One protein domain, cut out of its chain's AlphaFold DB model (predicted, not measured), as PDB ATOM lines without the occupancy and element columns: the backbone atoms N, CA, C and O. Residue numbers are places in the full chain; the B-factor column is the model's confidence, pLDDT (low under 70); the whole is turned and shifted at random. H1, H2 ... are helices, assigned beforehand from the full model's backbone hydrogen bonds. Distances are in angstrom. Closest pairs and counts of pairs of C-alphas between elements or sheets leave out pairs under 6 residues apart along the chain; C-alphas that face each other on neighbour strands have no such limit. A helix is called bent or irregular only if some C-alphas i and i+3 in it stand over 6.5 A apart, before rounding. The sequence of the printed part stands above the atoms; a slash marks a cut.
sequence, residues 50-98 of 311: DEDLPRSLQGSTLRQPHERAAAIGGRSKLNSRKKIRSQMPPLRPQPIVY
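This is residues 50 to 98 of the 311 residues of the protein "37S ribosomal protein S25, mitochondrial" of Malassezia sympodialis (strain ATCC 42132) (UniProt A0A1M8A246). A flat, open loop has the longer helix H1 along one side and the short helix H2, running roughly back, on the other side, with an empty space between them. After H2 the chain swings round without a named element, and the printed ends, C-alphas 50 and 98, are 10.6 A apart. The printed part has 49 residues, 20 of them in the named helices, H1 then H2, with no named strand: all helix. It is loose, with a radius of gyration of the C-alphas of 12.7 A, and spans 36 by 22 by 9 A.

H1, residues 59 to 71, begins at C-alpha 59 (-6.851, 0.355, -2.293) and is 17.9 A long. It is irregular, but only just: C-alphas 62 and 65 are 6.9 A apart. H2, residues 81 to 87, is 9.9 A long and ends at C-alpha 87 (-13.772, -10.199, -4.428).

H1 and H2 are apart, joined by a short link of 9 residues. O i to N i+4 pairs are within hydrogen-bond range in 7 of 9 for H1 and 1 of 3 for H2, where 3 of 4 O i to N i+3 pairs are.

C-alphas 73 and 98 are the two farthest apart, 36.0 A. The printed part has no cut. Residues 78 to 79 and 81 to 87 have pLDDT under 70.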
ATOM      1  N   ASP A  50      -6.093   2.906   4.350       86.00
ATOM      2  CA  ASP A  50      -5.059   2.207   3.570       86.00
ATOM      3  C   ASP A  50      -3.675   2.217   4.254       86.00
ATOM      4  O   ASP A  50      -2.841   1.359   3.959       86.00
ATOM      5  N   GLU A  51      -3.440   3.150   5.180       84.88
ATOM      6  CA  GLU A  51      -2.168   3.326   5.901       84.88
ATOM      7  C   GLU A  51      -1.792   2.097   6.742       84.88
ATOM      8  O   GLU A  51      -0.658   1.626   6.679       84.88
ATOM      9  N   ASP A  52      -2.770   1.515   7.441       86.62
ATOM     10  CA  ASP A  52      -2.594   0.355   8.330       86.62
ATOM     11  C   ASP A  52      -2.640  -0.997   7.595       86.62
ATOM     12  O   ASP A  52      -2.526  -2.068   8.208       86.62
ATOM     13  N   LEU A  53      -2.920  -0.978   6.290       88.50
ATOM     14  CA  LEU A  53      -3.136  -2.184   5.501       88.50
ATOM     15  C   LEU A  53      -1.825  -2.679   4.882       88.50
ATOM     16  O   LEU A  53      -1.002  -1.892   4.408       88.50
ATOM     17  N   PRO A  54      -1.618  -4.009   4.798       87.31
ATOM     18  CA  PRO A  54      -0.488  -4.541   4.051       87.31
ATOM     19  C   PRO A  54      -0.589  -4.101   2.589       87.31
ATOM     20  O   PRO A  54      -1.681  -4.042   2.026       87.31
ATOM     21  N   ARG A  55       0.561  -3.879   1.941       85.75
ATOM     22  CA  ARG A  55       0.651  -3.365   0.560       85.75
ATOM     23  C   ARG A  55      -0.241  -4.114  -0.439       85.75
ATOM     24  O   ARG A  55      -0.726  -3.510  -1.382       85.75
ATOM     25  N   SER A  56      -0.477  -5.412  -0.248       84.81
ATOM     26  CA  SER A  56      -1.346  -6.230  -1.109       84.81
ATOM     27  C   SER A  56      -2.849  -5.961  -0.958       84.81
ATOM     28  O   SER A  56      -3.604  -6.294  -1.867       84.81
ATOM     29  N   LEU A  57      -3.286  -5.406   0.175       84.31
ATOM     30  CA  LEU A  57      -4.686  -5.102   0.490       84.31
ATOM     31  C   LEU A  57      -5.015  -3.606   0.395       84.31
ATOM     32  O   LEU A  57      -6.175  -3.243   0.568       84.31
ATOM     33  N   GLN A  58      -4.024  -2.755   0.125       88.06
ATOM     34  CA  GLN A  58      -4.222  -1.318  -0.058       88.06
ATOM     35  C   GLN A  58      -5.082  -1.031  -1.294       88.06
ATOM     36  O   GLN A  58      -4.915  -1.650  -2.349       88.06
ATOM     37  N   GLY A  59      -5.975  -0.046  -1.196       84.38
ATOM     38  CA  GLY A  59      -6.851   0.355  -2.293       84.38
ATOM     39  C   GLY A  59      -6.093   0.706  -3.576       84.38
ATOM     40  O   GLY A  59      -6.528   0.329  -4.665       84.38
ATOM     41  N   SER A  60      -4.931   1.357  -3.463       85.88
ATOM     42  CA  SER A  60      -4.081   1.716  -4.609       85.88
ATOM     43  C   SER A  60      -3.611   0.487  -5.397       85.88
ATOM     44  O   SER A  60      -3.761   0.435  -6.617       85.88
ATOM     45  N   THR A  61      -3.101  -0.544  -4.721       86.44
ATOM     46  CA  THR A  61      -2.587  -1.756  -5.374       86.44
ATOM     47  C   THR A  61      -3.707  -2.627  -5.928       86.44
ATOM     48  O   THR A  61      -3.565  -3.187  -7.016       86.44
ATOM     49  N   LEU A  62      -4.851  -2.679  -5.242       83.38
ATOM     50  CA  LEU A  62      -6.045  -3.371  -5.723       83.38
ATOM     51  C   LEU A  62      -6.625  -2.719  -6.989       83.38
ATOM     52  O   LEU A  62      -7.150  -3.425  -7.853       83.38
ATOM     53  N   ARG A  63      -6.510  -1.391  -7.135       84.50
ATOM     54  CA  ARG A  63      -7.011  -0.639  -8.299       84.50
ATOM     55  C   ARG A  63      -6.089  -0.693  -9.517       84.50
ATOM     56  O   ARG A  63      -6.607  -0.732 -10.633       84.50
ATOM     57  N   GLN A  64      -4.772  -0.819  -9.340       86.88
ATOM     58  CA  GLN A  64      -3.796  -0.918 -10.444       86.88
ATOM     59  C   GLN A  64      -4.205  -1.837 -11.616       86.88
ATOM     60  O   GLN A  64      -4.107  -1.412 -12.767       86.88
ATOM     61  N   PRO A  65      -4.654  -3.094 -11.416       85.44
ATOM     62  CA  PRO A  65      -5.060  -3.954 -12.532       85.44
ATOM     63  C   PRO A  65      -6.312  -3.452 -13.266       85.44
ATOM     64  O   PRO A  65      -6.452  -3.698 -14.464       85.44
ATOM     65  N   HIS A  66      -7.221  -2.764 -12.569       84.12
ATOM     66  CA  HIS A  66      -8.395  -2.143 -13.179       84.12
ATOM     67  C   HIS A  66      -8.005  -0.907 -13.989       84.12
ATOM     68  O   HIS A  66      -8.445  -0.778 -15.128       84.12
ATOM     69  N   GLU A  67      -7.126  -0.068 -13.447       87.81
ATOM     70  CA  GLU A  67      -6.588   1.118 -14.122       87.81
ATOM     71  C   GLU A  67      -5.780   0.743 -15.368       87.81
ATOM     72  O   GLU A  67      -5.995   1.307 -16.437       87.81
ATOM     73  N   ARG A  68      -4.921  -0.284 -15.284       87.56
ATOM     74  CA  ARG A  68      -4.176  -0.813 -16.441       87.56
ATOM     75  C   ARG A  68      -5.103  -1.347 -17.527       87.56
ATOM     76  O   ARG A  68      -4.857  -1.124 -18.705       87.56
ATOM     77  N   ALA A  69      -6.162  -2.060 -17.144       86.81
ATOM     78  CA  ALA A  69      -7.139  -2.555 -18.106       86.81
ATOM     79  C   ALA A  69      -7.910  -1.402 -18.766       86.81
ATOM     80  O   ALA A  69      -8.067  -1.411 -19.983       86.81
ATOM     81  N   ALA A  70      -8.310  -0.392 -17.987       87.69
ATOM     82  CA  ALA A  70      -8.966   0.811 -18.492       87.69
ATOM     83  C   ALA A  70      -8.066   1.598 -19.458       87.69
ATOM     84  O   ALA A  70      -8.528   1.987 -20.526       87.69
ATOM     85  N   ALA A  71      -6.775   1.748 -19.143       90.62
ATOM     86  CA  ALA A  71      -5.796   2.410 -20.008       90.62
ATOM     87  C   ALA A  71      -5.607   1.699 -21.360       90.62
ATOM     88  O   ALA A  71      -5.351   2.345 -22.369       90.62
ATOM     89  N   ILE A  72      -5.760   0.373 -21.391       89.75
ATOM     90  CA  ILE A  72      -5.667  -0.450 -22.609       89.75
ATOM     91  C   ILE A  72      -7.028  -0.515 -23.348       89.75
ATOM     92  O   ILE A  72      -7.132  -1.122 -24.410       89.75
ATOM     93  N   GLY A  73      -8.096   0.084 -22.804       84.88
ATOM     94  CA  GLY A  73      -9.460  -0.051 -23.338       84.88
ATOM     95  C   GLY A  73     -10.033  -1.468 -23.190       84.88
ATOM     96  O   GLY A  73     -10.995  -1.839 -23.860       84.88
ATOM     97  N   GLY A  74      -9.432  -2.288 -22.324       82.81
ATOM     98  CA  GLY A  74      -9.776  -3.686 -22.106       82.81
ATOM     99  C   GLY A  74     -10.561  -3.929 -20.817       82.81
ATOM    100  O   GLY A  74     -10.594  -3.125 -19.885       82.81
ATOM    101  N   ARG A  75     -11.175  -5.111 -20.713       78.88
ATOM    102  CA  ARG A  75     -11.833  -5.556 -19.478       78.88
ATOM    103  C   ARG A  75     -10.806  -6.140 -18.504       78.88
ATOM    104  O   ARG A  75     -10.032  -7.023 -18.868       78.88
ATOM    105  N   SER A  76     -10.843  -5.711 -17.240       78.56
ATOM    106  CA  SER A  76      -9.983  -6.277 -16.188       78.56
ATOM    107  C   SER A  76     -10.170  -7.794 -16.059       78.56
ATOM    108  O   SER A  76     -11.297  -8.290 -15.953       78.56
ATOM    109  N   LYS A  77      -9.055  -8.537 -15.974       71.25
ATOM    110  CA  LYS A  77      -9.025  -9.996 -15.727       71.25
ATOM    111  C   LYS A  77      -9.643 -10.389 -14.369       71.25
ATOM    112  O   LYS A  77      -9.855 -11.580 -14.111       71.25
ATOM    113  N   LEU A  78      -9.923  -9.411 -13.501       68.56
ATOM    114  CA  LEU A  78     -10.583  -9.574 -12.202       68.56
ATOM    115  C   LEU A  78     -12.120  -9.493 -12.292       68.56
ATOM    116  O   LEU A  78     -12.795 -10.043 -11.429       68.56
ATOM    117  N   ASN A  79     -12.689  -8.946 -13.376       66.75
ATOM    118  CA  ASN A  79     -14.140  -8.760 -13.575       66.75
ATOM    119  C   ASN A  79     -14.897 -10.028 -14.033       66.75
ATOM    120  O   ASN A  79     -15.968  -9.937 -14.649       66.75
ATOM    121  N   SER A  80     -14.348 -11.220 -13.787       73.81
ATOM    122  CA  SER A  80     -15.030 -12.486 -14.086       73.81
ATOM    123  C   SER A  80     -16.088 -12.775 -13.021       73.81
ATOM    124  O   SER A  80     -15.798 -12.668 -11.834       73.81
ATOM    125  N   ARG A  81     -17.298 -13.210 -13.410       61.44
ATOM    126  CA  ARG A  81     -18.397 -13.531 -12.467       61.44
ATOM    127  C   ARG A  81     -17.992 -14.558 -11.402       61.44
ATOM    128  O   ARG A  81     -18.437 -14.454 -10.265       61.44
ATOM    129  N   LYS A  82     -17.101 -15.497 -11.748       66.38
ATOM    130  CA  LYS A  82     -16.521 -16.468 -10.801       66.38
ATOM    131  C   LYS A  82     -15.625 -15.794  -9.752       66.38
ATOM    132  O   LYS A  82     -15.563 -16.259  -8.623       66.38
ATOM    133  N   LYS A  83     -14.983 -14.679 -10.112       69.44
ATOM    134  CA  LYS A  83     -14.115 -13.893  -9.231       69.44
ATOM    135  C   LYS A  83     -14.884 -12.872  -8.388       69.44
ATOM    136  O   LYS A  83     -14.399 -12.521  -7.329       69.44
ATOM    137  N   ILE A  84     -16.098 -12.460  -8.767       69.06
ATOM    138  CA  ILE A  84     -16.904 -11.501  -7.977       69.06
ATOM    139  C   ILE A  84     -17.164 -12.014  -6.549       69.06
ATOM    140  O   ILE A  84     -17.032 -11.257  -5.595       69.06
ATOM    141  N   ARG A  85     -17.454 -13.313  -6.377       68.25
ATOM    142  CA  ARG A  85     -17.644 -13.915  -5.042       68.25
ATOM    143  C   ARG A  85     -16.360 -13.945  -4.209       68.25
ATOM    144  O   ARG A  85     -16.426 -13.736  -3.009       68.25
ATOM    145  N   SER A  86     -15.203 -14.153  -4.838       69.06
ATOM    146  CA  SER A  86     -13.898 -14.061  -4.163       69.06
ATOM    147  C   SER A  86     -13.419 -12.620  -3.938       69.06
ATOM    148  O   SER A  86     -12.459 -12.420  -3.208       69.06
ATOM    149  N   GLN A  87     -14.053 -11.633  -4.584       66.44
ATOM    150  CA  GLN A  87     -13.772 -10.199  -4.428       66.44
ATOM    151  C   GLN A  87     -14.640  -9.550  -3.342       66.44
ATOM    152  O   GLN A  87     -14.422  -8.390  -3.001       66.44
ATOM    153  N   MET A  88     -15.622 -10.272  -2.784       70.38
ATOM    154  CA  MET A  88     -16.304  -9.807  -1.578       70.38
ATOM    155  C   MET A  88     -15.273  -9.707  -0.445       70.38
ATOM    156  O   MET A  88     -14.529 -10.675  -0.240       70.38
ATOM    157  N   PRO A  89     -15.196  -8.574   0.281       73.38
ATOM    158  CA  PRO A  89     -14.221  -8.435   1.346       73.38
ATOM    159  C   PRO A  89     -14.473  -9.527   2.388       73.38
ATOM    160  O   PRO A  89     -15.621  -9.749   2.788       73.38
ATOM    161  N   PRO A  90     -13.431 -10.258   2.807       77.88
ATOM    162  CA  PRO A  90     -13.624 -11.358   3.727       77.88
ATOM    163  C   PRO A  90     -14.104 -10.809   5.076       77.88
ATOM    164  O   PRO A  90     -13.576  -9.816   5.569       77.88
ATOM    165  N   LEU A  91     -15.060 -11.491   5.710       83.44
ATOM    166  CA  LEU A  91     -15.597 -11.135   7.036       83.44
ATOM    167  C   LEU A  91     -14.607 -11.397   8.192       83.44
ATOM    168  O   LEU A  91     -14.985 -11.369   9.360       83.44
ATOM    169  N   ARG A  92     -13.339 -11.677   7.870       85.50
ATOM    170  CA  ARG A  92     -12.262 -11.897   8.839       85.50
ATOM    171  C   ARG A  92     -11.600 -10.564   9.197       85.50
ATOM    172  O   ARG A  92     -11.517  -9.693   8.327       85.50
ATOM    173  N   PRO A  93     -11.087 -10.407  10.426       86.31
ATOM    174  CA  PRO A  93     -10.314  -9.226  10.783       86.31
ATOM    175  C   PRO A  93      -9.111  -9.079   9.843       86.31
ATOM    176  O   PRO A  93      -8.440 -10.059   9.507       86.31
ATOM    177  N   GLN A  94      -8.875  -7.855   9.381       85.94
ATOM    178  CA  GLN A  94      -7.726  -7.533   8.541       85.94
ATOM    179  C   GLN A  94      -6.465  -7.417   9.411       85.94
ATOM    180  O   GLN A  94      -6.560  -6.919  10.536       85.94
ATOM    181  N   PRO A  95      -5.293  -7.857   8.918       88.50
ATOM    182  CA  PRO A  95      -4.042  -7.691   9.651       88.50
ATOM    183  C   PRO A  95      -3.730  -6.203   9.840       88.50
ATOM    184  O   PRO A  95      -4.020  -5.389   8.963       88.50
ATOM    185  N   ILE A  96      -3.146  -5.867  10.989       90.62
ATOM    186  CA  ILE A  96      -2.654  -4.524  11.304       90.62
ATOM    187  C   ILE A  96      -1.174  -4.484  10.940       90.62
ATOM    188  O   ILE A  96      -0.422  -5.329  11.420       90.62
ATOM    189  N   VAL A  97      -0.770  -3.561  10.069       92.31
ATOM    190  CA  VAL A  97       0.632  -3.402   9.676       92.31
ATOM    191  C   VAL A  97       0.997  -1.934   9.742       92.31
ATOM    192  O   VAL A  97       0.406  -1.128   9.033       92.31
ATOM    193  N   TYR A  98       2.019  -1.610  10.526       91.81
ATOM    194  CA  TYR A  98       2.550  -0.256  10.589       91.81
ATOM    195  C   TYR A  98       3.776  -0.103   9.688       91.81
ATOM    196  O   TYR A  98       4.530  -1.053   9.451       91.81
TER     197      TYR A  98